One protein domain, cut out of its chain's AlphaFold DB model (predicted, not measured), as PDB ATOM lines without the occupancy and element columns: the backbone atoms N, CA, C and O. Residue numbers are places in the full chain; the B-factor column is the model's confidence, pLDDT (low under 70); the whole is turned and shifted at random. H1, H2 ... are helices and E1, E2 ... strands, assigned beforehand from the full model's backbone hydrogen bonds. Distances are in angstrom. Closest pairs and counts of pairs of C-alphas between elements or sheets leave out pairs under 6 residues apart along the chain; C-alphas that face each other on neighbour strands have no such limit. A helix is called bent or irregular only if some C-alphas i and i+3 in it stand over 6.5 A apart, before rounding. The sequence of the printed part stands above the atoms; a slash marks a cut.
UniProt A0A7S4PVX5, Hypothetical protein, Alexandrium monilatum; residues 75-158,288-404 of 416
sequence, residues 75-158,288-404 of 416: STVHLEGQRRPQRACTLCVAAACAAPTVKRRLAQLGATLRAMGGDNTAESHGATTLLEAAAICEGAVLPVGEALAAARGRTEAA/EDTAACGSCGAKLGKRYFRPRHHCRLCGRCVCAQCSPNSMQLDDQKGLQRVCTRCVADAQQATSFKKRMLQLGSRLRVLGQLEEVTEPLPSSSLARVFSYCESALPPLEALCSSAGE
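This is residues 75 to 158 and 288 to 404 of the 416 residues of the protein "Hypothetical protein" of Alexandrium monilatum (UniProt A0A7S4PVX5). A long bundle of helices lying side by side, H1b, H2, H3b and H5, with the short H4 packed on H1b and H3b, has at one end a small head. The head holds two short strand hairpins, E1 with E2 and E3 with E4, the bent-off arms H1a and H3a, and the loops of residues 288 to 324. The printed part has 201 residues, with four named strands and five named helices in the order E1, E2, H1, H2, E3, E4, H3, H4, H5; each sheet has two antiparallel strands, and the class is mostly helix. The whole is loose, with a radius of gyration of the C-alphas of 20.3 A, and elongated, spanning 70 by 39 by 29 A.

E3 is residues 325 to 328 and E4 residues 335 to 338; E1 is residues 75 to 77, beginning at C-alpha 75 (141.174, 114.819, 68.205), and E2 residues 86 to 88. By their hydrogen bonds H1, residues 90 to 116, and H3, residues 340 to 366, were each assigned as one helix, but both are bent: C-alphas 97 and 100 are 7.1 A apart, and so are C-alphas 347 and 350. Their arms are H1a, 90 to 97, H1b, 100 to 116, 24.7 A, H3a, 340 to 347, and H3b, 350 to 366, 25.0 A. H2, residues 130 to 158, is 42.2 A long and ends at C-alpha 158 (145.554, 174.903, 80.981). H4 is residues 381 to 389, and H5 is residues 392 to 404, 18.7 A.

In the hairpin E3 and E4, N 327 and O 336 are within hydrogen-bond range at 2.9 A; in the hairpin E1 and E2, N 86 and O 77 are at 2.7 A. The closest C-alphas of E1 and E3, Val 77 and Asn 325, are 5.3 A apart. H1a and H3a touch, closest at Ala 96 and Ala 346, C-alphas 4.1 A apart, at a steep tilt of 49 degrees, opposite ways. H1b touches H2, closest C-alphas Gly 110 and Cys 137 at 4.2 A, at a shallow tilt of 25 degrees, the same way. H2 touches H3b at a shallow tilt of 7 degrees, closest C-alphas Glu 138 and Leu 359 at 6.4 A. H3b touches H4, closest C-alphas Gly 360 and Cys 388 at 4.1 A. H5 touches H2 with residues 398 to 402 alone, closest C-alphas Ala 151 and Ala 402 at 5.3 A. H1b and H3b are apart. Every O i to N i+4 pair is within hydrogen-bond range in H1a, H1b, H3a, H4 and H5, against 23 of 25 in H2 and 12 of 13 in H3b.

The C-alphas farthest apart, Ala 158 and Arg 303, are 70.7 A apart. Residues 159 to 287 are cut out, with C-alphas 158 and 288 56.7 A apart. The links H1 to H2 and H3 to H4 are long. Residues 122 to 126, 371 to 379 and 404 have pLDDT under 70.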
ATOM      1  N   SER A  75     142.047 114.638  67.039       89.25
ATOM      2  CA  SER A  75     141.174 114.819  68.205       89.25
ATOM      3  C   SER A  75     139.681 114.758  67.865       89.25
ATOM      4  O   SER A  75     139.250 115.141  66.772       89.25
ATOM      5  N   THR A  76     138.873 114.337  68.844       88.25
ATOM      6  CA  THR A  76     137.406 114.324  68.750       88.25
ATOM      7  C   THR A  76     136.753 114.999  69.949       88.25
ATOM      8  O   THR A  76     137.078 114.700  71.091       88.25
ATOM      9  N   VAL A  77     135.773 115.858  69.704       86.75
ATOM     10  CA  VAL A  77     135.087 116.675  70.710       86.75
ATOM     11  C   VAL A  77     133.578 116.511  70.593       86.75
ATOM     12  O   VAL A  77     133.044 116.377  69.498       86.75
ATOM     13  N   HIS A  78     132.858 116.507  71.703       84.88
ATOM     14  CA  HIS A  78     131.401 116.500  71.702       84.88
ATOM     15  C   HIS A  78     130.907 117.935  71.519       84.88
ATOM     16  O   HIS A  78     131.088 118.778  72.396       84.88
ATOM     17  N   LEU A  79     130.328 118.212  70.354       82.75
ATOM     18  CA  LEU A  79     129.733 119.510  70.052       82.75
ATOM     19  C   LEU A  79     128.270 119.512  70.497       82.75
ATOM     20  O   LEU A  79     127.609 118.470  70.484       82.75
ATOM     21  N   GLU A  80     127.759 120.681  70.869       78.12
ATOM     22  CA  GLU A  80     126.348 120.844  71.210       78.12
ATOM     23  C   GLU A  80     125.440 120.418  70.042       78.12
ATOM     24  O   GLU A  80     125.763 120.614  68.869       78.12
ATOM     25  N   GLY A  81     124.335 119.734  70.353       80.12
ATOM     26  CA  GLY A  81     123.414 119.173  69.357       80.12
ATOM     27  C   GLY A  81     123.889 117.890  68.656       80.12
ATOM     28  O   GLY A  81     123.096 117.238  67.977       80.12
ATOM     29  N   GLN A  82     125.144 117.464  68.839       82.69
ATOM     30  CA  GLN A  82     125.675 116.252  68.211       82.69
ATOM     31  C   GLN A  82     125.615 115.057  69.160       82.69
ATOM     32  O   GLN A  82     126.108 115.108  70.277       82.69
ATOM     33  N   ARG A  83     125.065 113.926  68.697       82.50
ATOM     34  CA  ARG A  83     124.957 112.699  69.517       82.50
ATOM     35  C   ARG A  83     126.282 111.951  69.697       82.50
ATOM     36  O   ARG A  83     126.392 111.089  70.562       82.50
ATOM     37  N   ARG A  84     127.269 112.207  68.835       86.94
ATOM     38  CA  ARG A  84     128.571 111.520  68.821       86.94
ATOM     39  C   ARG A  84     129.707 112.545  68.829       86.94
ATOM     40  O   ARG A  84     129.522 113.620  68.256       86.94
ATOM     41  N   PRO A  85     130.879 112.215  69.406       87.62
ATOM     42  CA  PRO A  85     132.073 113.045  69.279       87.62
ATOM     43  C   PRO A  85     132.414 113.313  67.809       87.62
ATOM     44  O   PRO A  85     132.388 112.411  66.972       87.62
ATOM     45  N   GLN A  86     132.736 114.561  67.507       91.56
ATOM     46  CA  GLN A  86     133.037 115.083  66.185       91.56
ATOM     47  C   GLN A  86     134.517 115.405  66.046       91.56
ATOM     48  O   GLN A  86     135.180 115.789  67.004       91.56
ATOM     49  N   ARG A  87     135.049 115.281  64.833       91.25
ATOM     50  CA  ARG A  87     136.461 115.558  64.553       91.25
ATOM     51  C   ARG A  87     136.775 117.054  64.659       91.25
ATOM     52  O   ARG A  87     136.090 117.868  64.039       91.25
ATOM     53  N   ALA A  88     137.854 117.391  65.360       91.25
ATOM     54  CA  ALA A  88     138.392 118.747  65.461       91.25
ATOM     55  C   ALA A  88     139.838 118.804  64.954       91.25
ATOM     56  O   ALA A  88     140.606 117.857  65.137       91.25
ATOM     57  N   CYS A  89     140.212 119.909  64.305       90.00
ATOM     58  CA  CYS A  89     141.590 120.133  63.884       90.00
ATOM     59  C   CYS A  89     142.476 120.585  65.054       90.00
ATOM     60  O   CYS A  89     141.986 121.136  66.041       90.00
ATOM     61  N   THR A  90     143.787 120.391  64.915       88.38
ATOM     62  CA  THR A  90     144.795 120.778  65.913       88.38
ATOM     63  C   THR A  90     144.768 122.270  66.219       88.38
ATOM     64  O   THR A  90     144.961 122.637  67.367       88.38
ATOM     65  N   LEU A  91     144.441 123.131  65.247       85.56
ATOM     66  CA  LEU A  91     144.302 124.574  65.481       85.56
ATOM     67  C   LEU A  91     143.148 124.902  66.440       85.56
ATOM     68  O   LEU A  91     143.314 125.711  67.348       85.56
ATOM     69  N   CYS A  92     141.986 124.262  66.272       84.69
ATOM     70  CA  CYS A  92     140.850 124.465  67.175       84.69
ATOM     71  C   CYS A  92     141.103 123.856  68.555       84.69
ATOM     72  O   CYS A  92     140.693 124.436  69.555       84.69
ATOM     73  N   VAL A  93     141.798 122.717  68.625       85.56
ATOM     74  CA  VAL A  93     142.206 122.126  69.907       85.56
ATOM     75  C   VAL A  93     143.213 123.028  70.619       85.56
ATOM     76  O   VAL A  93     143.002 123.345  71.781       85.56
ATOM     77  N   ALA A  94     144.236 123.531  69.926       83.25
ATOM     78  CA  ALA A  94     145.200 124.475  70.492       83.25
ATOM     79  C   ALA A  94     144.520 125.768  70.974       83.25
ATOM     80  O   ALA A  94     144.833 126.274  72.051       83.25
ATOM     81  N   ALA A  95     143.534 126.278  70.227       80.81
ATOM     82  CA  ALA A  95     142.717 127.406  70.669       80.81
ATOM     83  C   ALA A  95     141.912 127.079  71.943       80.81
ATOM     84  O   ALA A  95     141.864 127.908  72.851       80.81
ATOM     85  N   ALA A  96     141.345 125.870  72.045       81.38
ATOM     86  CA  ALA A  96     140.705 125.370  73.267       81.38
ATOM     87  C   ALA A  96     141.679 125.366  74.450       81.38
ATOM     88  O   ALA A  96     141.336 125.812  75.542       81.38
ATOM     89  N   CYS A  97     142.897 124.867  74.223       82.00
ATOM     90  CA  CYS A  97     143.943 124.787  75.236       82.00
ATOM     91  C   CYS A  97     144.359 126.175  75.732       82.00
ATOM     92  O   CYS A  97     144.553 126.365  76.929       82.00
ATOM     93  N   ALA A  98     144.443 127.155  74.829       80.56
ATOM     94  CA  ALA A  98     144.800 128.530  75.166       80.56
ATOM     95  C   ALA A  98     143.658 129.318  75.839       80.56
ATOM     96  O   ALA A  98     143.921 130.324  76.503       80.56
ATOM     97  N   ALA A  99     142.399 128.892  75.679       80.50
ATOM     98  CA  ALA A  99     141.223 129.644  76.113       80.50
ATOM     99  C   ALA A  99     141.229 130.039  77.605       80.50
ATOM    100  O   ALA A  99     140.965 131.208  77.884       80.50
ATOM    101  N   PRO A 100     141.562 129.162  78.577       79.81
ATOM    102  CA  PRO A 100     141.582 129.544  79.992       79.81
ATOM    103  C   PRO A 100     142.577 130.672  80.296       79.81
ATOM    104  O   PRO A 100     142.240 131.617  81.011       79.81
ATOM    105  N   THR A 101     143.777 130.605  79.715       82.81
ATOM    106  CA  THR A 101     144.817 131.629  79.875       82.81
ATOM    107  C   THR A 101     144.402 132.939  79.216       82.81
ATOM    108  O   THR A 101     144.450 133.990  79.851       82.81
ATOM    109  N   VAL A 102     143.926 132.884  77.967       85.00
ATOM    110  CA  VAL A 102     143.427 134.066  77.242       85.00
ATOM    111  C   VAL A 102     142.285 134.726  78.009       85.00
ATOM    112  O   VAL A 102     142.273 135.940  78.173       85.00
ATOM    113  N   LYS A 103     141.363 133.937  78.559       84.62
ATOM    114  CA  LYS A 103     140.252 134.433  79.368       84.62
ATOM    115  C   LYS A 103     140.715 135.178  80.620       84.62
ATOM    116  O   LYS A 103     140.186 136.245  80.918       84.62
ATOM    117  N   ARG A 104     141.685 134.624  81.357       84.06
ATOM    118  CA  ARG A 104     142.258 135.273  82.547       84.06
ATOM    119  C   ARG A 104     142.870 136.622  82.179       84.06
ATOM    120  O   ARG A 104     142.583 137.619  82.833       84.06
ATOM    121  N   ARG A 105     143.653 136.651  81.101       89.00
ATOM    122  CA  ARG A 105     144.295 137.877  80.630       89.00
ATOM    123  C   ARG A 105     143.279 138.902  80.122       89.00
ATOM    124  O   ARG A 105     143.426 140.076  80.419       89.00
ATOM    125  N   LEU A 106     142.206 138.490  79.441       88.31
ATOM    126  CA  LEU A 106     141.102 139.396  79.079       88.31
ATOM    127  C   LEU A 106     140.430 140.009  80.300       88.31
ATOM    128  O   LEU A 106     140.094 141.184  80.285       88.31
ATOM    129  N   ALA A 107     140.203 139.221  81.351       86.69
ATOM    130  CA  ALA A 107     139.607 139.748  82.571       86.69
ATOM    131  C   ALA A 107     140.509 140.818  83.208       86.69
ATOM    132  O   ALA A 107     140.004 141.852  83.642       86.69
ATOM    133  N   GLN A 108     141.829 140.598  83.200       89.38
ATOM    134  CA  GLN A 108     142.822 141.588  83.631       89.38
ATOM    135  C   GLN A 108     142.803 142.829  82.730       89.38
ATOM    136  O   GLN A 108     142.640 143.929  83.240       89.38
ATOM    137  N   LEU A 109     142.854 142.653  81.406       92.06
ATOM    138  CA  LEU A 109     142.740 143.732  80.420       92.06
ATOM    139  C   LEU A 109     141.485 144.582  80.661       92.06
ATOM    140  O   LEU A 109     141.564 145.802  80.738       92.06
ATOM    141  N   GLY A 110     140.327 143.943  80.821       91.31
ATOM    142  CA  GLY A 110     139.067 144.627  81.089       91.31
ATOM    143  C   GLY A 110     139.069 145.390  82.414       91.31
ATOM    144  O   GLY A 110     138.511 146.482  82.482       91.31
ATOM    145  N   ALA A 111     139.713 144.852  83.452       89.44
ATOM    146  CA  ALA A 111     139.890 145.557  84.719       89.44
ATOM    147  C   ALA A 111     140.784 146.797  84.559       89.44
ATOM    148  O   ALA A 111     140.400 147.869  85.020       89.44
ATOM    149  N   THR A 112     141.908 146.677  83.849       91.94
ATOM    150  CA  THR A 112     142.797 147.807  83.541       91.94
ATOM    151  C   THR A 112     142.073 148.895  82.747       91.94
ATOM    152  O   THR A 112     142.144 150.069  83.100       91.94
ATOM    153  N   LEU A 113     141.312 148.520  81.711       93.62
ATOM    154  CA  LEU A 113     140.536 149.472  80.911       93.62
ATOM    155  C   LEU A 113     139.477 150.197  81.756       93.62
ATOM    156  O   LEU A 113     139.349 151.413  81.650       93.62
ATOM    157  N   ARG A 114     138.743 149.490  82.624       92.19
ATOM    158  CA  ARG A 114     137.770 150.127  83.530       92.19
ATOM    159  C   ARG A 114     138.423 151.115  84.489       92.19
ATOM    160  O   ARG A 114     137.910 152.221  84.636       92.19
ATOM    161  N   ALA A 115     139.567 150.749  85.067       91.25
ATOM    162  CA  ALA A 115     140.317 151.636  85.950       91.25
ATOM    163  C   ALA A 115     140.743 152.925  85.224       91.25
ATOM    164  O   ALA A 115     140.548 154.018  85.749       91.25
ATOM    165  N   MET A 116     141.233 152.820  83.981       91.81
ATOM    166  CA  MET A 116     141.539 153.994  83.146       91.81
ATOM    167  C   MET A 116     140.298 154.829  82.803       91.81
ATOM    168  O   MET A 116     140.386 156.048  82.691       91.81
ATOM    169  N   GLY A 117     139.137 154.187  82.659       92.00
ATOM    170  CA  GLY A 117     137.848 154.855  82.480       92.00
ATOM    171  C   GLY A 117     137.264 155.475  83.757       92.00
ATOM    172  O   GLY A 117     136.187 156.058  83.692       92.00
ATOM    173  N   GLY A 118     137.935 155.352  84.909       88.38
ATOM    174  CA  GLY A 118     137.478 155.891  86.194       88.38
ATOM    175  C   GLY A 118     136.485 155.006  86.956       88.38
ATOM    176  O   GLY A 118     135.989 155.416  88.006       88.38
ATOM    177  N   ASP A 119     136.200 153.794  86.473       84.31
ATOM    178  CA  ASP A 119     135.361 152.831  87.182       84.31
ATOM    179  C   ASP A 119     136.217 151.985  88.132       84.31
ATOM    180  O   ASP A 119     136.855 151.002  87.746       84.31
ATOM    181  N   ASN A 120     136.218 152.392  89.400       73.12
ATOM    182  CA  ASN A 120     136.887 151.689  90.492       73.12
ATOM    183  C   ASN A 120     135.983 150.654  91.184       73.12
ATOM    184  O   ASN A 120     136.348 150.155  92.252       73.12
ATOM    185  N   THR A 121     134.799 150.333  90.641       71.94
ATOM    186  CA  THR A 121     133.952 149.298  91.244       71.94
ATOM    187  C   THR A 121     134.638 147.934  91.102       71.94
ATOM    188  O   THR A 121     134.718 147.316  90.042       71.94
ATOM    189  N   ALA A 122     135.209 147.471  92.216       53.59
ATOM    190  CA  ALA A 122     136.073 146.296  92.307       53.59
ATOM    191  C   ALA A 122     135.329 144.951  92.178       53.59
ATOM    192  O   ALA A 122     135.894 143.895  92.467       53.59
ATOM    193  N   GLU A 123     134.070 144.944  91.737       55.19
ATOM    194  CA  GLU A 123     133.318 143.705  91.576       55.19
ATOM    195  C   GLU A 123     133.592 143.077  90.211       55.19
ATOM    196  O   GLU A 123     132.811 143.142  89.262       55.19
ATOM    197  N   SER A 124     134.729 142.382  90.153       55.81
ATOM    198  CA  SER A 124     134.996 141.332  89.178       55.81
ATOM    199  C   SER A 124     133.951 140.217  89.331       55.81
ATOM    200  O   SER A 124     134.221 139.156  89.903       55.81
ATOM    201  N   HIS A 125     132.760 140.408  88.766       56.56
ATOM    202  CA  HIS A 125     131.920 139.289  88.360       56.56
ATOM    203  C   HIS A 125     132.706 138.555  87.273       56.56
ATOM    204  O   HIS A 125     132.713 138.943  86.106       56.56
ATOM    205  N   GLY A 126     133.507 137.576  87.701       65.06
ATOM    206  CA  GLY A 126     134.496 136.926  86.856       65.06
ATOM    207  C   GLY A 126     133.815 136.372  85.616       65.06
ATOM    208  O   GLY A 126     132.957 135.496  85.736       65.06
ATOM    209  N   ALA A 127     134.198 136.888  84.444       73.94
ATOM    210  CA  ALA A 127     133.630 136.478  83.167       73.94
ATOM    211  C   ALA A 127     133.498 134.957  83.129       73.94
ATOM    212  O   ALA A 127     134.430 134.223  83.486       73.94
ATOM    213  N   THR A 128     132.343 134.443  82.734       75.31
ATOM    214  CA  THR A 128     132.116 133.008  82.685       75.31
ATOM    215  C   THR A 128     132.539 132.439  81.328       75.31
ATOM    216  O   THR A 128     133.094 131.334  81.281       75.31
ATOM    217  N   THR A 129     132.484 133.226  80.265       81.38
ATOM    218  CA  THR A 129     132.896 132.823  78.912       81.38
ATOM    219  C   THR A 129     133.984 133.741  78.346       81.38
ATOM    220  O   THR A 129     134.269 134.804  78.905       81.38
ATOM    221  N   LEU A 130     134.630 133.327  77.248       82.31
ATOM    222  CA  LEU A 130     135.541 134.201  76.495       82.31
ATOM    223  C   LEU A 130     134.816 135.424  75.912       82.31
ATOM    224  O   LEU A 130     135.365 136.524  75.917       82.31
ATOM    225  N   LEU A 131     133.584 135.243  75.428       83.94
ATOM    226  CA  LEU A 131     132.791 136.322  74.833       83.94
ATOM    227  C   LEU A 131     132.334 137.355  75.867       83.94
ATOM    228  O   LEU A 131     132.330 138.542  75.555       83.94
ATOM    229  N   GLU A 132     132.006 136.935  77.090       85.62
ATOM    230  CA  GLU A 132     131.744 137.863  78.201       85.62
ATOM    231  C   GLU A 132     132.993 138.665  78.567       85.62
ATOM    232  O   GLU A 132     132.916 139.877  78.741       85.62
ATOM    233  N   ALA A 133     134.162 138.016  78.630       87.50
ATOM    234  CA  ALA A 133     135.421 138.707  78.909       87.50
ATOM    235  C   ALA A 133     135.761 139.733  77.811       87.50
ATOM    236  O   ALA A 133     136.198 140.844  78.110       87.50
ATOM    237  N   ALA A 134     135.501 139.390  76.544       89.06
ATOM    238  CA  ALA A 134     135.607 140.315  75.418       89.06
ATOM    239  C   ALA A 134     134.627 141.491  75.531       89.06
ATOM    240  O   ALA A 134     135.038 142.636  75.367       89.06
ATOM    241  N   ALA A 135     133.355 141.218  75.842       89.75
ATOM    242  CA  ALA A 135     132.318 142.241  75.981       89.75
ATOM    243  C   ALA A 135     132.648 143.236  77.099       89.75
ATOM    244  O   ALA A 135     132.472 144.437  76.927       89.75
ATOM    245  N   ILE A 136     133.198 142.745  78.213       89.56
ATOM    246  CA  ILE A 136     133.715 143.581  79.297       89.56
ATOM    247  C   ILE A 136     134.793 144.547  78.785       89.56
ATOM    248  O   ILE A 136     134.728 145.741  79.066       89.56
ATOM    249  N   CYS A 137     135.776 144.045  78.030       92.94
ATOM    250  CA  CYS A 137     136.835 144.891  77.486       92.94
ATOM    251  C   CYS A 137     136.271 145.921  76.500       92.94
ATOM    252  O   CYS A 137     136.612 147.095  76.578       92.94
ATOM    253  N   GLU A 138     135.389 145.492  75.595       93.12
ATOM    254  CA  GLU A 138     134.749 146.353  74.595       93.12
ATOM    255  C   GLU A 138     133.896 147.458  75.230       93.12
ATOM    256  O   GLU A 138     133.944 148.597  74.765       93.12
ATOM    257  N   GLY A 139     133.153 147.135  76.294       91.94
ATOM    258  CA  GLY A 139     132.350 148.091  77.054       91.94
ATOM    259  C   GLY A 139     133.199 149.139  77.772       91.94
ATOM    260  O   GLY A 139     132.794 150.293  77.856       91.94
ATOM    261  N   ALA A 140     134.407 148.775  78.209       93.31
ATOM    262  CA  ALA A 140     135.336 149.697  78.858       93.31
ATOM    263  C   ALA A 140     136.020 150.677  77.882       93.31
ATOM    264  O   ALA A 140     136.526 151.709  78.313       93.31
ATOM    265  N   VAL A 141     136.015 150.411  76.567       94.94
ATOM    266  CA  VAL A 141     136.677 151.283  75.574       94.94
ATOM    267  C   VAL A 141     136.054 152.682  75.517       94.94
ATOM    268  O   VAL A 141     136.783 153.658  75.352       94.94
ATOM    269  N   LEU A 142     134.725 152.792  75.622       94.06
ATOM    270  CA  LEU A 142     134.036 154.087  75.553       94.06
ATOM    271  C   LEU A 142     134.387 154.991  76.752       94.06
ATOM    272  O   LEU A 142     134.884 156.089  76.494       94.06
ATOM    273  N   PRO A 143     134.265 154.535  78.018       94.50
ATOM    274  CA  PRO A 143     134.723 155.302  79.179       94.50
ATOM    275  C   PRO A 143     136.187 155.744  79.093       94.50
ATOM    276  O   PRO A 143     136.506 156.882  79.419       94.50
ATOM    277  N   VAL A 144     137.086 154.881  78.601       94.44
ATOM    278  CA  VAL A 144     138.497 155.253  78.388       94.44
ATOM    279  C   VAL A 144     138.618 156.385  77.366       94.44
ATOM    280  O   VAL A 144     139.362 157.339  77.583       94.44
ATOM    281  N   GLY A 145     137.878 156.311  76.258       94.75
ATOM    282  CA  GLY A 145     137.858 157.368  75.249       94.75
ATOM    283  C   GLY A 145     137.358 158.707  75.797       94.75
ATOM    284  O   GLY A 145     137.976 159.739  75.539       94.75
ATOM    285  N   GLU A 146     136.287 158.692  76.590       94.44
ATOM    286  CA  GLU A 146     135.746 159.886  77.252       94.44
ATOM    287  C   GLU A 146     136.734 160.471  78.268       94.44
ATOM    288  O   GLU A 146     136.972 161.680  78.270       94.44
ATOM    289  N   ALA A 147     137.374 159.622  79.078       92.31
ATOM    290  CA  ALA A 147     138.394 160.036  80.037       92.31
ATOM    291  C   ALA A 147     139.592 160.708  79.343       92.31
ATOM    292  O   ALA A 147     140.037 161.776  79.774       92.31
ATOM    293  N   LEU A 148     140.070 160.138  78.230       93.12
ATOM    294  CA  LEU A 148     141.149 160.707  77.417       93.12
ATOM    295  C   LEU A 148     140.741 162.020  76.734       93.12
ATOM    296  O   LEU A 148     141.542 162.954  76.671       93.12
ATOM    297  N   ALA A 149     139.511 162.126  76.230       93.06
ATOM    298  CA  ALA A 149     139.009 163.367  75.646       93.06
ATOM    299  C   ALA A 149     138.904 164.480  76.703       93.06
ATOM    300  O   ALA A 149     139.364 165.599  76.474       93.06
ATOM    301  N   ALA A 150     138.376 164.160  77.888       91.62
ATOM    302  CA  ALA A 150     138.300 165.090  79.010       91.62
ATOM    303  C   ALA A 150     139.695 165.523  79.488       91.62
ATOM    304  O   ALA A 150     139.907 166.695  79.795       91.62
ATOM    305  N   ALA A 151     140.653 164.594  79.530       89.44
ATOM    306  CA  ALA A 151     142.052 164.879  79.823       89.44
ATOM    307  C   ALA A 151     142.661 165.891  78.844       89.44
ATOM    308  O   ALA A 151     143.197 166.905  79.286       89.44
ATOM    309  N   ARG A 152     142.514 165.660  77.534       90.94
ATOM    310  CA  ARG A 152     143.001 166.581  76.492       90.94
ATOM    311  C   ARG A 152     142.351 167.960  76.590       90.94
ATOM    312  O   ARG A 152     143.035 168.972  76.509       90.94
ATOM    313  N   GLY A 153     141.045 168.014  76.853       92.31
ATOM    314  CA  GLY A 153     140.354 169.287  77.068       92.31
ATOM    315  C   GLY A 153     140.919 170.075  78.256       92.31
ATOM    316  O   GLY A 153     141.052 171.295  78.181       92.31
ATOM    317  N   ARG A 154     141.312 169.393  79.344       90.69
ATOM    318  CA  ARG A 154     141.971 170.041  80.491       90.69
ATOM    319  C   ARG A 154     143.365 170.558  80.142       90.69
ATOM    320  O   ARG A 154     143.693 171.666  80.558       90.69
ATOM    321  N   THR A 155     144.167 169.799  79.393       90.06
ATOM    322  CA  THR A 155     145.509 170.245  78.984       90.06
ATOM    323  C   THR A 155     145.433 171.453  78.055       90.06
ATOM    324  O   THR A 155     146.101 172.449  78.310       90.06
ATOM    325  N   GLU A 156     144.544 171.429  77.057       92.62
ATOM    326  CA  GLU A 156     144.320 172.562  76.145       92.62
ATOM    327  C   GLU A 156     143.834 173.814  76.896       92.62
ATOM    328  O   GLU A 156     144.305 174.925  76.645       92.62
ATOM    329  N   ALA A 157     142.924 173.650  77.864       94.00
ATOM    330  CA  ALA A 157     142.454 174.755  78.697       94.00
ATOM    331  C   ALA A 157     143.566 175.331  79.592       94.00
ATOM    332  O   ALA A 157     143.660 176.552  79.743       94.00
ATOM    333  N   ALA A 158     144.418 174.478  80.166       91.81
ATOM    334  CA  ALA A 158     145.554 174.903  80.981       91.81
ATOM    335  C   ALA A 158     146.605 175.658  80.148       91.81
ATOM    336  O   ALA A 158     147.081 176.714  80.569       91.81
ATOM    337  N   GLU A 288     141.446 121.230  93.921       92.06
ATOM    338  CA  GLU A 288     141.212 120.147  94.867       92.06
ATOM    339  C   GLU A 288     139.828 119.520  94.643       92.06
ATOM    340  O   GLU A 288     138.916 120.107  94.058       92.06
ATOM    341  N   ASP A 289     139.645 118.299  95.134       93.56
ATOM    342  CA  ASP A 289     138.396 117.568  94.970       93.56
ATOM    343  C   ASP A 289     137.220 118.320  95.638       93.56
ATOM    344  O   ASP A 289     137.012 118.245  96.853       93.56
ATOM    345  N   THR A 290     136.340 118.940  94.842       93.50
ATOM    346  CA  THR A 290     135.174 119.685  95.358       93.50
ATOM    347  C   THR A 290     133.876 118.870  95.416       93.50
ATOM    348  O   THR A 290     133.625 117.939  94.646       93.50
ATOM    349  N   ALA A 291     133.010 119.202  96.382       94.56
ATOM    350  CA  ALA A 291     131.763 118.473  96.647       94.56
ATOM    351  C   ALA A 291     130.688 118.615  95.563       94.56
ATOM    352  O   ALA A 291     129.726 117.843  95.558       94.56
ATOM    353  N   ALA A 292     130.843 119.569  94.651       96.12
ATOM    354  CA  ALA A 292     129.887 119.882  93.607       96.12
ATOM    355  C   ALA A 292     130.604 120.056  92.270       96.12
ATOM    356  O   ALA A 292     131.737 120.512  92.206       96.12
ATOM    357  N   CYS A 293     129.927 119.712  91.181       96.00
ATOM    358  CA  CYS A 293     130.457 119.925  89.846       96.00
ATOM    359  C   CYS A 293     130.608 121.425  89.565       96.00
ATOM    360  O   CYS A 293     129.608 122.133  89.501       96.00
ATOM    361  N   GLY A 294     131.819 121.884  89.246       91.44
ATOM    362  CA  GLY A 294     132.118 123.269  88.853       91.44
ATOM    363  C   GLY A 294     131.528 123.712  87.504       91.44
ATOM    364  O   GLY A 294     131.904 124.761  86.975       91.44
ATOM    365  N   SER A 295     130.637 122.903  86.918       90.88
ATOM    366  CA  SER A 295     129.888 123.215  85.697       90.88
ATOM    367  C   SER A 295     128.375 123.209  85.917       90.88
ATOM    368  O   SER A 295     127.721 124.131  85.453       90.88
ATOM    369  N   CYS A 296     127.808 122.197  86.587       93.81
ATOM    370  CA  CYS A 296     126.353 122.079  86.786       93.81
ATOM    371  C   CYS A 296     125.902 122.103  88.256       93.81
ATOM    372  O   CYS A 296     124.719 121.945  88.534       93.81
ATOM    373  N   GLY A 297     126.828 122.213  89.212       94.44
ATOM    374  CA  GLY A 297     126.534 122.224  90.648       94.44
ATOM    375  C   GLY A 297     126.116 120.872  91.246       94.44
ATOM    376  O   GLY A 297     125.911 120.774  92.454       94.44
ATOM    377  N   ALA A 298     126.004 119.803  90.447       95.50
ATOM    378  CA  ALA A 298     125.589 118.493  90.947       95.50
ATOM    379  C   ALA A 298     126.563 117.947  92.003       95.50
ATOM    380  O   ALA A 298     127.776 117.977  91.803       95.50
ATOM    381  N   LYS A 299     126.028 117.383  93.093       97.12
ATOM    382  CA  LYS A 299     126.832 116.782  94.167       97.12
ATOM    383  C   LYS A 299     127.681 115.621  93.639       97.12
ATOM    384  O   LYS A 299     127.156 114.713  92.985       97.12
ATOM    385  N   LEU A 300     128.975 115.655  93.946       95.88
ATOM    386  CA  LEU A 300     129.989 114.698  93.509       95.88
ATOM    387  C   LEU A 300     130.468 113.808  94.658       95.88
ATOM    388  O   LEU A 300     130.611 114.237  95.804       95.88
ATOM    389  N   GLY A 301     130.813 112.567  94.329       93.38
ATOM    390  CA  GLY A 301     131.392 111.590  95.244       93.38
ATOM    391  C   GLY A 301     130.644 110.260  95.262       93.38
ATOM    392  O   GLY A 301     129.569 110.106  94.677       93.38
ATOM    393  N   LYS A 302     131.227 109.290  95.976       92.38
ATOM    394  CA  LYS A 302     130.747 107.899  96.041       92.38
ATOM    395  C   LYS A 302     129.280 107.799  96.481       92.38
ATOM    396  O   LYS A 302     128.520 107.061  95.872       92.38
ATOM    397  N   ARG A 303     128.864 108.615  97.460       94.94
ATOM    398  CA  ARG A 303     127.484 108.656  97.992       94.94
ATOM    399  C   ARG A 303     126.425 109.020  96.943       94.94
ATOM    400  O   ARG A 303     125.271 108.647  97.098       94.94
ATOM    401  N   TYR A 304     126.804 109.744  95.892       94.06
ATOM    402  CA  TYR A 304     125.880 110.226  94.862       94.06
ATOM    403  C   TYR A 304     126.021 109.469  93.538       94.06
ATOM    404  O   TYR A 304     125.436 109.900  92.548       94.06
ATOM    405  N   PHE A 305     126.833 108.398  93.495       93.94
ATOM    406  CA  PHE A 305     127.178 107.652  92.275       93.94
ATOM    407  C   PHE A 305     127.638 108.550  91.113       93.94
ATOM    408  O   PHE A 305     127.459 108.239  89.938       93.94
ATOM    409  N   ARG A 306     128.259 109.686  91.448       95.56
ATOM    410  CA  ARG A 306     128.827 110.650  90.503       95.56
ATOM    411  C   ARG A 306     130.306 110.817  90.837       95.56
ATOM    412  O   ARG A 306     130.636 111.669  91.666       95.56
ATOM    413  N   PRO A 307     131.191 109.968  90.278       94.88
ATOM    414  CA  PRO A 307     132.628 110.088  90.484       94.88
ATOM    415  C   PRO A 307     133.138 111.472  90.080       94.88
ATOM    416  O   PRO A 307     132.562 112.139  89.219       94.88
ATOM    417  N   ARG A 308     134.226 111.888  90.723       94.94
ATOM    418  CA  ARG A 308     134.896 113.155  90.442       94.94
ATOM    419  C   ARG A 308     135.810 112.997  89.244       94.94
ATOM    420  O   ARG A 308     136.506 111.989  89.102       94.94
ATOM    421  N   HIS A 309     135.810 114.002  88.386       95.25
ATOM    422  CA  HIS A 309     136.730 114.096  87.271       95.25
ATOM    423  C   HIS A 309     137.290 115.504  87.218       95.25
ATOM    424  O   HIS A 309     136.553 116.455  87.409       95.25
ATOM    425  N   HIS A 310     138.563 115.643  86.884       94.38
ATOM    426  CA  HIS A 310     139.154 116.956  86.655       94.38
ATOM    427  C   HIS A 310     139.281 117.223  85.160       94.38
ATOM    428  O   HIS A 310     139.697 116.346  84.386       94.38
ATOM    429  N   CYS A 311     138.906 118.429  84.749       93.19
ATOM    430  CA  CYS A 311     139.170 118.919  83.405       93.19
ATOM    431  C   CYS A 311     140.664 119.225  83.262       93.19
ATOM    432  O   CYS A 311     141.182 120.058  83.997       93.19
ATOM    433  N   ARG A 312     141.349 118.621  82.285       91.19
ATOM    434  CA  ARG A 312     142.789 118.868  82.075       91.19
ATOM    435  C   ARG A 312     143.106 120.257  81.505       91.19
ATOM    436  O   ARG A 312     144.267 120.628  81.493       91.19
ATOM    437  N   LEU A 313     142.100 121.012  81.047       86.25
ATOM    438  CA  LEU A 313     142.295 122.384  80.560       86.25
ATOM    439  C   LEU A 313     142.097 123.456  81.630       86.25
ATOM    440  O   LEU A 313     142.820 124.442  81.635       86.25
ATOM    441  N   CYS A 314     141.102 123.306  82.506       87.31
ATOM    442  CA  CYS A 314     140.768 124.338  83.492       87.31
ATOM    443  C   CYS A 314     140.932 123.896  84.946       87.31
ATOM    444  O   CYS A 314     140.558 124.651  85.834       87.31
ATOM    445  N   GLY A 315     141.405 122.672  85.192       90.12
ATOM    446  CA  GLY A 315     141.657 122.138  86.531       90.12
ATOM    447  C   GLY A 315     140.407 121.764  87.330       90.12
ATOM    448  O   GLY A 315     140.535 121.044  88.307       90.12
ATOM    449  N   ARG A 316     139.201 122.187  86.920       91.56
ATOM    450  CA  ARG A 316     137.989 122.071  87.750       91.56
ATOM    451  C   ARG A 316     137.460 120.656  87.944       91.56
ATOM    452  O   ARG A 316     137.454 119.862  86.993       91.56
ATOM    453  N   CYS A 317     136.878 120.408  89.117       95.00
ATOM    454  CA  CYS A 317     136.146 119.185  89.434       95.00
ATOM    455  C   CYS A 317     134.763 119.165  88.750       95.00
ATOM    456  O   CYS A 317     133.926 120.059  88.904       95.00
ATOM    457  N   VAL A 318     134.495 118.136  87.951       96.50
ATOM    458  CA  VAL A 318     133.325 118.004  87.076       96.50
ATOM    459  C   VAL A 318     132.765 116.580  87.073       96.50
ATOM    460  O   VAL A 318     133.476 115.607  87.323       96.50
ATOM    461  N   CYS A 319     131.470 116.439  86.776       96.56
ATOM    462  CA  CYS A 319     130.845 115.130  86.580       96.56
ATOM    463  C   CYS A 319     131.101 114.586  85.162       96.56
ATOM    464  O   CYS A 319     131.526 115.313  84.256       96.56
ATOM    465  N   ALA A 320     130.796 113.302  84.946       94.44
ATOM    466  CA  ALA A 320     130.970 112.646  83.648       94.44
ATOM    467  C   ALA A 320     130.134 113.303  82.531       94.44
ATOM    468  O   ALA A 320     130.624 113.467  81.417       94.44
ATOM    469  N   GLN A 321     128.908 113.742  82.842       93.00
ATOM    470  CA  GLN A 321     128.014 114.412  81.886       93.00
ATOM    471  C   GLN A 321     128.536 115.789  81.451       93.00
ATOM    472  O   GLN A 321     128.318 116.194  80.315       93.00
ATOM    473  N   CYS A 322     129.259 116.498  82.322       94.25
ATOM    474  CA  CYS A 322     129.867 117.793  82.004       94.25
ATOM    475  C   CYS A 322     131.271 117.674  81.394       94.25
ATOM    476  O   CYS A 322     131.897 118.690  81.091       94.25
ATOM    477  N   SER A 323     131.802 116.457  81.247       94.25
ATOM    478  CA  SER A 323     133.134 116.214  80.687       94.25
ATOM    479  C   SER A 323     133.218 114.991  79.768       94.25
ATOM    480  O   SER A 323     134.131 114.177  79.926       94.25
ATOM    481  N   PRO A 324     132.315 114.844  78.779       91.88
ATOM    482  CA  PRO A 324     132.337 113.714  77.853       91.88
ATOM    483  C   PRO A 324     133.485 113.790  76.827       91.88
ATOM    484  O   PRO A 324     133.643 112.872  76.026       91.88
ATOM    485  N   ASN A 325     134.263 114.878  76.808       89.94
ATOM    486  CA  ASN A 325     135.216 115.181  75.744       89.94
ATOM    487  C   ASN A 325     136.617 114.642  76.036       89.94
ATOM    488  O   ASN A 325     137.064 114.640  77.188       89.94
ATOM    489  N   SER A 326     137.334 114.281  74.971       88.31
ATOM    490  CA  SER A 326     138.716 113.807  75.034       88.31
ATOM    491  C   SER A 326     139.562 114.446  73.927       88.31
ATOM    492  O   SER A 326     139.297 114.229  72.750       88.31
ATOM    493  N   MET A 327     140.581 115.230  74.284       86.69
ATOM    494  CA  MET A 327     141.425 115.972  73.333       86.69
ATOM    495  C   MET A 327     142.904 115.672  73.536       86.69
ATOM    496  O   MET A 327     143.345 115.453  74.660       86.69
ATOM    497  N   GLN A 328     143.674 115.673  72.449       85.19
ATOM    498  CA  GLN A 328     145.128 115.569  72.516       85.19
ATOM    499  C   GLN A 328     145.695 116.914  72.991       85.19
ATOM    500  O   GLN A 328     145.483 117.922  72.325       85.19
ATOM    501  N   LEU A 329     146.368 116.930  74.144       82.94
ATOM    502  CA  LEU A 329     147.059 118.116  74.666       82.94
ATOM    503  C   LEU A 329     148.550 118.010  74.329       82.94
ATOM    504  O   LEU A 329     149.067 116.891  74.273       82.94
ATOM    505  N   ASP A 330     149.211 119.144  74.098       71.81
ATOM    506  CA  ASP A 330     150.582 119.193  73.563       71.81
ATOM    507  C   ASP A 330     151.603 118.497  74.487       71.81
ATOM    508  O   ASP A 330     152.465 117.762  74.008       71.81
ATOM    509  N   ASP A 331     151.419 118.602  75.807       73.88
ATOM    510  CA  ASP A 331     152.354 118.061  76.809       73.88
ATOM    511  C   ASP A 331     151.973 116.674  77.355       73.88
ATOM    512  O   ASP A 331     152.590 116.173  78.296       73.88
ATOM    513  N   GLN A 332     150.927 116.036  76.819       77.75
ATOM    514  CA  GLN A 332     150.383 114.800  77.390       77.75
ATOM    515  C   GLN A 332     150.296 113.681  76.364       77.75
ATOM    516  O   GLN A 332     149.760 113.849  75.276       77.75
ATOM    517  N   LYS A 333     150.746 112.476  76.723       79.31
ATOM    518  CA  LYS A 333     150.565 111.305  75.852       79.31
ATOM    519  C   LYS A 333     149.092 110.879  75.853       79.31
ATOM    520  O   LYS A 333     148.516 110.605  76.904       79.31
ATOM    521  N   GLY A 334     148.501 110.780  74.662       84.19
ATOM    522  CA  GLY A 334     147.124 110.322  74.466       84.19
ATOM    523  C   GLY A 334     146.044 111.359  74.796       84.19
ATOM    524  O   GLY A 334     146.314 112.469  75.258       84.19
ATOM    525  N   LEU A 335     144.788 110.974  74.551       87.81
ATOM    526  CA  LEU A 335     143.631 111.857  74.691       87.81
ATOM    527  C   LEU A 335     143.294 112.130  76.165       87.81
ATOM    528  O   LEU A 335     143.065 111.211  76.950       87.81
ATOM    529  N   GLN A 336     143.183 113.407  76.519       92.06
ATOM    530  CA  GLN A 336     142.909 113.890  77.868       92.06
ATOM    531  C   GLN A 336     141.469 114.366  78.028       92.06
ATOM    532  O   GLN A 336     140.886 114.942  77.113       92.06
ATOM    533  N   ARG A 337     140.891 114.160  79.217       92.50
ATOM    534  CA  ARG A 337     139.506 114.554  79.518       92.50
ATOM    535  C   ARG A 337     139.353 116.070  79.631       92.50
ATOM    536  O   ARG A 337     140.057 116.712  80.411       92.50
ATOM    537  N   VAL A 338     138.350 116.616  78.948       92.19
ATOM    538  CA  VAL A 338     138.042 118.051  78.956       92.19
ATOM    539  C   VAL A 338     136.547 118.293  79.192       92.19
ATOM    540  O   VAL A 338     135.691 117.541  78.723       92.19
ATOM    541  N   CYS A 339     136.214 119.335  79.956       92.00
ATOM    542  CA  CYS A 339     134.826 119.715  80.203       92.00
ATOM    543  C   CYS A 339     134.175 120.365  78.972       92.00
ATOM    544  O   CYS A 339     134.852 120.940  78.122       92.00
ATOM    545  N   THR A 340     132.848 120.285  78.879       89.44
ATOM    546  CA  THR A 340     132.079 120.862  77.763       89.44
ATOM    547  C   THR A 340     132.300 122.366  77.631       89.44
ATOM    548  O   THR A 340     132.407 122.861  76.518       89.44
ATOM    549  N   ARG A 341     132.474 123.085  78.747       87.19
ATOM    550  CA  ARG A 341     132.742 124.531  78.742       87.19
ATOM    551  C   ARG A 341     134.023 124.895  77.988       87.19
ATOM    552  O   ARG A 341     133.973 125.746  77.114       87.19
ATOM    553  N   CYS A 342     135.140 124.214  78.253       86.19
ATOM    554  CA  CYS A 342     136.392 124.496  77.540       86.19
ATOM    555  C   CYS A 342     136.329 124.103  76.054       86.19
ATOM    556  O   CYS A 342     137.019 124.696  75.231       86.19
ATOM    557  N   VAL A 343     135.506 123.113  75.696       85.50
ATOM    558  CA  VAL A 343     135.243 122.783  74.286       85.50
ATOM    559  C   VAL A 343     134.382 123.859  73.620       85.50
ATOM    560  O   VAL A 343     134.679 124.246  72.495       85.50
ATOM    561  N   ALA A 344     133.370 124.387  74.311       83.12
ATOM    562  CA  ALA A 344     132.547 125.487  73.812       83.12
ATOM    563  C   ALA A 344     133.376 126.764  73.591       83.12
ATOM    564  O   ALA A 344     133.256 127.402  72.547       83.12
ATOM    565  N   ASP A 345     134.297 127.080  74.508       78.56
ATOM    566  CA  ASP A 345     135.245 128.191  74.342       78.56
ATOM    567  C   ASP A 345     136.091 128.026  73.057       78.56
ATOM    568  O   ASP A 345     136.340 128.990  72.333       78.56
ATOM    569  N   ALA A 346     136.470 126.790  72.708       74.19
ATOM    570  CA  ALA A 346     137.177 126.480  71.462       74.19
ATOM    571  C   ALA A 346     136.340 126.746  70.206       74.19
ATOM    572  O   ALA A 346     136.876 127.151  69.174       74.19
ATOM    573  N   GLN A 347     135.028 126.502  70.282       76.19
ATOM    574  CA  GLN A 347     134.106 126.783  69.181       76.19
ATOM    575  C   GLN A 347     133.961 128.285  68.943       76.19
ATOM    576  O   GLN A 347     133.861 128.724  67.801       76.19
ATOM    577  N   GLN A 348     134.024 129.075  70.012       76.81
ATOM    578  CA  GLN A 348     133.925 130.532  69.954       76.81
ATOM    579  C   GLN A 348     135.238 131.212  69.537       76.81
ATOM    580  O   GLN A 348     135.244 132.407  69.255       76.81
ATOM    581  N   ALA A 349     136.352 130.478  69.448       72.75
ATOM    582  CA  ALA A 349     137.673 131.030  69.144       72.75
ATOM    583  C   ALA A 349     137.731 131.843  67.834       72.75
ATOM    584  O   ALA A 349     138.487 132.810  67.744       72.75
ATOM    585  N   THR A 350     136.947 131.481  66.814       70.44
ATOM    586  CA  THR A 350     136.946 132.167  65.510       70.44
ATOM    587  C   THR A 350     136.257 133.531  65.565       70.44
ATOM    588  O   THR A 350     136.840 134.524  65.124       70.44
ATOM    589  N   SER A 351     135.056 133.611  66.146       74.19
ATOM    590  CA  SER A 351     134.334 134.877  66.352       74.19
ATOM    591  C   SER A 351     135.056 135.768  67.363       74.19
ATOM    592  O   SER A 351     135.196 136.973  67.151       74.19
ATOM    593  N   PHE A 352     135.616 135.155  68.406       82.62
ATOM    594  CA  PHE A 352     136.449 135.816  69.400       82.62
ATOM    595  C   PHE A 352     137.688 136.475  68.773       82.62
ATOM    596  O   PHE A 352     137.968 137.640  69.048       82.62
ATOM    597  N   LYS A 353     138.389 135.787  67.860       81.56
ATOM    598  CA  LYS A 353     139.566 136.340  67.171       81.56
ATOM    599  C   LYS A 353     139.256 137.661  66.460       81.56
ATOM    600  O   LYS A 353     140.016 138.617  66.600       81.56
ATOM    601  N   LYS A 354     138.150 137.725  65.706       83.25
ATOM    602  CA  LYS A 354     137.747 138.936  64.969       83.25
ATOM    603  C   LYS A 354     137.448 140.095  65.923       83.25
ATOM    604  O   LYS A 354     137.956 141.193  65.707       83.25
ATOM    605  N   ARG A 355     136.686 139.833  66.989       88.25
ATOM    606  CA  ARG A 355     136.367 140.829  68.025       88.25
ATOM    607  C   ARG A 355     137.622 141.385  68.689       88.25
ATOM    608  O   ARG A 355     137.754 142.591  68.839       88.25
ATOM    609  N   MET A 356     138.589 140.527  69.008       88.69
ATOM    610  CA  MET A 356     139.840 140.971  69.626       88.69
ATOM    611  C   MET A 356     140.720 141.802  68.702       88.69
ATOM    612  O   MET A 356     141.299 142.785  69.145       88.69
ATOM    613  N   LEU A 357     140.780 141.476  67.414       88.19
ATOM    614  CA  LEU A 357     141.482 142.319  66.444       88.19
ATOM    615  C   LEU A 357     140.848 143.715  66.340       88.19
ATOM    616  O   LEU A 357     141.560 144.719  66.297       88.19
ATOM    617  N   GLN A 358     139.514 143.784  66.347       89.88
ATOM    618  CA  GLN A 358     138.783 145.053  66.369       89.88
ATOM    619  C   GLN A 358     139.043 145.825  67.666       89.88
ATOM    620  O   GLN A 358     139.338 147.017  67.611       89.88
ATOM    621  N   LEU A 359     138.997 145.151  68.820       92.62
ATOM    622  CA  LEU A 359     139.327 145.740  70.117       92.62
ATOM    623  C   LEU A 359     140.746 146.317  70.118       92.62
ATOM    624  O   LEU A 359     140.912 147.496  70.409       92.62
ATOM    625  N   GLY A 360     141.752 145.529  69.732       91.94
ATOM    626  CA  GLY A 360     143.141 145.984  69.679       91.94
ATOM    627  C   GLY A 360     143.329 147.189  68.755       91.94
ATOM    628  O   GLY A 360     144.032 148.129  69.106       91.94
ATOM    629  N   SER A 361     142.631 147.218  67.616       91.25
ATOM    630  CA  SER A 361     142.668 148.365  66.697       91.25
ATOM    631  C   SER A 361     142.069 149.621  67.338       91.25
ATOM    632  O   SER A 361     142.675 150.687  67.283       91.25
ATOM    633  N   ARG A 362     140.929 149.494  68.033       93.44
ATOM    634  CA  ARG A 362     140.315 150.607  68.779       93.44
ATOM    635  C   ARG A 362     141.230 151.131  69.889       93.44
ATOM    636  O   ARG A 362     141.369 152.342  70.028       93.44
ATOM    637  N   LEU A 363     141.870 150.240  70.648       94.31
ATOM    638  CA  LEU A 363     142.811 150.623  71.706       94.31
ATOM    639  C   LEU A 363     144.016 151.387  71.143       94.31
ATOM    640  O   LEU A 363     144.427 152.388  71.719       94.31
ATOM    641  N   ARG A 364     144.539 150.974  69.984       93.31
ATOM    642  CA  ARG A 364     145.651 151.665  69.311       93.31
ATOM    643  C   ARG A 364     145.276 153.064  68.837       93.31
ATOM    644  O   ARG A 364     146.049 153.988  69.062       93.31
ATOM    645  N   VAL A 365     144.081 153.234  68.269       92.88
ATOM    646  CA  VAL A 365     143.556 154.560  67.896       92.88
ATOM    647  C   VAL A 365     143.459 155.473  69.120       92.88
ATOM    648  O   VAL A 365     143.901 156.620  69.071       92.88
ATOM    649  N   LEU A 366     142.935 154.968  70.241       93.12
ATOM    650  CA  LEU A 366     142.879 155.736  71.489       93.12
ATOM    651  C   LEU A 366     144.279 156.098  72.007       93.12
ATOM    652  O   LEU A 366     144.498 157.230  72.443       93.12
ATOM    653  N   GLY A 367     145.225 155.163  71.896       91.88
ATOM    654  CA  GLY A 367     146.624 155.329  72.287       91.88
ATOM    655  C   GLY A 367     147.468 156.143  71.307       91.88
ATOM    656  O   GLY A 367     148.672 156.228  71.510       91.88
ATOM    657  N   GLN A 368     146.866 156.714  70.254       90.19
ATOM    658  CA  GLN A 368     147.560 157.461  69.194       90.19
ATOM    659  C   GLN A 368     148.706 156.672  68.535       90.19
ATOM    660  O   GLN A 368     149.702 157.239  68.095       90.19
ATOM    661  N   LEU A 369     148.572 155.350  68.470       85.88
ATOM    662  CA  LEU A 369     149.545 154.486  67.819       85.88
ATOM    663  C   LEU A 369     149.221 154.384  66.330       85.88
ATOM    664  O   LEU A 369     148.075 154.119  65.962       85.88
ATOM    665  N   GLU A 370     150.238 154.532  65.483       78.31
ATOM    666  CA  GLU A 370     150.100 154.328  64.040       78.31
ATOM    667  C   GLU A 370     149.603 152.910  63.725       78.31
ATOM    668  O   GLU A 370     149.971 151.936  64.398       78.31
ATOM    669  N   GLU A 371     148.754 152.784  62.700       65.88
ATOM    670  CA  GLU A 371     148.268 151.488  62.232       65.88
ATOM    671  C   GLU A 371     149.440 150.593  61.816       65.88
ATOM    672  O   GLU A 371     150.316 150.983  61.045       65.88
ATOM    673  N   VAL A 372     149.446 149.358  62.323       65.94
ATOM    674  CA  VAL A 372     150.390 148.345  61.853       65.94
ATOM    675  C   VAL A 372     150.014 147.992  60.416       65.94
ATOM    676  O   VAL A 372     148.979 147.374  60.183       65.94
ATOM    677  N   THR A 373     150.861 148.372  59.461       58.16
ATOM    678  CA  THR A 373     150.730 148.052  58.027       58.16
ATOM    679  C   THR A 373     151.096 146.602  57.690       58.16
ATOM    680  O   THR A 373     150.882 146.158  56.562       58.16
ATOM    681  N   GLU A 374     151.607 145.833  58.656       58.12
ATOM    682  CA  GLU A 374     151.835 144.390  58.513       58.12
ATOM    683  C   GLU A 374     150.507 143.612  58.483       58.12
ATOM    684  O   GLU A 374     149.574 143.939  59.228       58.12
ATOM    685  N   PRO A 375     150.399 142.541  57.670       55.84
ATOM    686  CA  PRO A 375     149.209 141.705  57.652       55.84
ATOM    687  C   PRO A 375     148.920 141.183  59.062       55.84
ATOM    688  O   PRO A 375     149.774 140.563  59.698       55.84
ATOM    689  N   LEU A 376     147.690 141.436  59.532       55.25
ATOM    690  CA  LEU A 376     147.188 141.026  60.845       55.25
ATOM    691  C   LEU A 376     147.716 139.634  61.238       55.25
ATOM    692  O   LEU A 376     147.596 138.705  60.431       55.25
ATOM    693  N   PRO A 377     148.225 139.438  62.473       55.56
ATOM    694  CA  PRO A 377     148.834 138.180  62.890       55.56
ATOM    695  C   PRO A 377     147.824 137.033  62.763       55.56
ATOM    696  O   PRO A 377     146.932 136.830  63.590       55.56
ATOM    697  N   SER A 378     147.936 136.275  61.673       57.50
ATOM    698  CA  SER A 378     146.888 135.346  61.258       57.50
ATOM    699  C   SER A 378     146.930 134.016  62.012       57.50
ATOM    700  O   SER A 378     145.955 133.267  61.946       57.50
ATOM    701  N   SER A 379     147.976 133.719  62.786       64.38
ATOM    702  CA  SER A 379     148.226 132.336  63.202       64.38
ATOM    703  C   SER A 379     147.742 131.929  64.600       64.38
ATOM    704  O   SER A 379     147.449 130.750  64.778       64.38
ATOM    705  N   SER A 380     147.603 132.824  65.594       76.44
ATOM    706  CA  SER A 380     147.212 132.386  66.953       76.44
ATOM    707  C   SER A 380     146.432 133.417  67.773       76.44
ATOM    708  O   SER A 380     146.641 134.623  67.655       76.44
ATOM    709  N   LEU A 381     145.548 132.929  68.655       78.62
ATOM    710  CA  LEU A 381     144.835 133.761  69.636       78.62
ATOM    711  C   LEU A 381     145.793 134.504  70.573       78.62
ATOM    712  O   LEU A 381     145.540 135.653  70.916       78.62
ATOM    713  N   ALA A 382     146.907 133.869  70.943       78.56
ATOM    714  CA  ALA A 382     147.927 134.477  71.788       78.56
ATOM    715  C   ALA A 382     148.508 135.753  71.156       78.56
ATOM    716  O   ALA A 382     148.608 136.769  71.832       78.56
ATOM    717  N   ARG A 383     148.811 135.734  69.849       82.56
ATOM    718  CA  ARG A 383     149.314 136.919  69.133       82.56
ATOM    719  C   ARG A 383     148.287 138.039  69.050       82.56
ATOM    720  O   ARG A 383     148.641 139.198  69.223       82.56
ATOM    721  N   VAL A 384     147.023 137.698  68.798       85.06
ATOM    722  CA  VAL A 384     145.932 138.683  68.786       85.06
ATOM    723  C   VAL A 384     145.763 139.324  70.163       85.06
ATOM    724  O   VAL A 384     145.508 140.517  70.257       85.06
ATOM    725  N   PHE A 385     145.959 138.557  71.232       86.06
ATOM    726  CA  PHE A 385     145.920 139.100  72.580       86.06
ATOM    727  C   PHE A 385     147.112 140.025  72.875       86.06
ATOM    728  O   PHE A 385     146.909 141.136  73.354       86.06
ATOM    729  N   SER A 386     148.334 139.619  72.514       87.38
ATOM    730  CA  SER A 386     149.523 140.479  72.621       87.38
ATOM    731  C   SER A 386     149.379 141.779  71.827       87.38
ATOM    732  O   SER A 386     149.858 142.821  72.262       87.38
ATOM    733  N   TYR A 387     148.676 141.746  70.690       88.25
ATOM    734  CA  TYR A 387     148.337 142.952  69.934       88.25
ATOM    735  C   TYR A 387     147.477 143.924  70.758       88.25
ATOM    736  O   TYR A 387     147.781 145.115  70.787       88.25
ATOM    737  N   CYS A 388     146.470 143.431  71.490       91.50
ATOM    738  CA  CYS A 388     145.675 144.255  72.405       91.50
ATOM    739  C   CYS A 388     146.504 144.799  73.578       91.50
ATOM    740  O   CYS A 388     146.442 145.992  73.856       91.50
ATOM    741  N   GLU A 389     147.293 143.953  74.250       91.25
ATOM    742  CA  GLU A 389     148.122 144.372  75.394       91.25
ATOM    743  C   GLU A 389     149.165 145.420  75.014       91.25
ATOM    744  O   GLU A 389     149.412 146.339  75.785       91.25
ATOM    745  N   SER A 390     149.754 145.317  73.818       91.94
ATOM    746  CA  SER A 390     150.766 146.273  73.353       91.94
ATOM    747  C   SER A 390     150.246 147.711  73.252       91.94
ATOM    748  O   SER A 390     151.037 148.649  73.247       91.94
ATOM    749  N   ALA A 391     148.923 147.893  73.188       92.69
ATOM    750  CA  ALA A 391     148.293 149.205  73.169       92.69
ATOM    751  C   ALA A 391     148.126 149.814  74.571       92.69
ATOM    752  O   ALA A 391     147.868 151.011  74.668       92.69
ATOM    753  N   LEU A 392     148.258 149.023  75.644       93.00
ATOM    754  CA  LEU A 392     148.014 149.492  77.009       93.00
ATOM    755  C   LEU A 392     149.063 150.479  77.525       93.00
ATOM    756  O   LEU A 392     148.642 151.528  78.001       93.00
ATOM    757  N   PRO A 393     150.387 150.245  77.411       93.75
ATOM    758  CA  PRO A 393     151.348 151.161  78.025       93.75
ATOM    759  C   PRO A 393     151.235 152.611  77.511       93.75
ATOM    760  O   PRO A 393     151.243 153.533  78.327       93.75
ATOM    761  N   PRO A 394     151.047 152.864  76.197       93.12
ATOM    762  CA  PRO A 394     150.805 154.219  75.694       93.12
ATOM    763  C   PRO A 394     149.500 154.835  76.214       93.12
ATOM    764  O   PRO A 394     149.466 156.022  76.529       93.12
ATOM    765  N   LEU A 395     148.435 154.038  76.349       92.31
ATOM    766  CA  LEU A 395     147.173 154.493  76.940       92.31
ATOM    767  C   LEU A 395     147.342 154.876  78.411       92.31
ATOM    768  O   LEU A 395     146.876 155.933  78.826       92.31
ATOM    769  N   GLU A 396     148.037 154.048  79.186       92.38
ATOM    770  CA  GLU A 396     148.310 154.298  80.601       92.38
ATOM    771  C   GLU A 396     149.134 155.577  80.787       92.38
ATOM    772  O   GLU A 396     148.817 156.391  81.656       92.38
ATOM    773  N   ALA A 397     150.138 155.814  79.936       91.56
ATOM    774  CA  ALA A 397     150.932 157.042  79.952       91.56
ATOM    775  C   ALA A 397     150.080 158.295  79.673       91.56
ATOM    776  O   ALA A 397     150.191 159.304  80.379       91.56
ATOM    777  N   LEU A 398     149.175 158.224  78.689       90.12
ATOM    778  CA  LEU A 398     148.229 159.304  78.394       90.12
ATOM    779  C   LEU A 398     147.274 159.566  79.570       90.12
ATOM    780  O   LEU A 398     147.031 160.719  79.917       90.12
ATOM    781  N   CYS A 399     146.773 158.517  80.223       88.31
ATOM    782  CA  CYS A 399     145.920 158.650  81.405       88.31
ATOM    783  C   CYS A 399     146.676 159.237  82.612       88.31
ATOM    784  O   CYS A 399     146.128 160.066  83.338       88.31
ATOM    785  N   SER A 400     147.934 158.841  82.815       88.12
ATOM    786  CA  SER A 400     148.746 159.252  83.970       88.12
ATOM    787  C   SER A 400     149.179 160.716  83.872       88.12
ATOM    788  O   SER A 400     148.988 161.481  84.817       88.12
ATOM    789  N   SER A 401     149.657 161.138  82.696       84.12
ATOM    790  CA  SER A 401     150.019 162.542  82.428       84.12
ATOM    791  C   SER A 401     148.845 163.509  82.629       84.12
ATOM    792  O   SER A 401     149.024 164.650  83.057       84.12
ATOM    793  N   ALA A 402     147.616 163.041  82.403       75.25
ATOM    794  CA  ALA A 402     146.407 163.816  82.644       75.25
ATOM    795  C   ALA A 402     146.035 163.977  84.128       75.25
ATOM    796  O   ALA A 402     145.277 164.892  84.464       75.25
ATOM    797  N   GLY A 403     146.501 163.072  84.995       70.38
ATOM    798  CA  GLY A 403     146.254 163.105  86.438       70.38
ATOM    799  C   GLY A 403     147.196 164.054  87.176       70.38
ATOM    800  O   GLY A 403     146.762 164.788  88.062       70.38
ATOM    801  N   GLU A 404     148.468 164.104  86.778       66.50
ATOM    802  CA  GLU A 404     149.475 164.961  87.422       66.50
ATOM    803  C   GLU A 404     149.211 166.456  87.191       66.50
ATOM    804  O   GLU A 404     149.363 167.258  88.112       66.50
TER     805      GLU A 404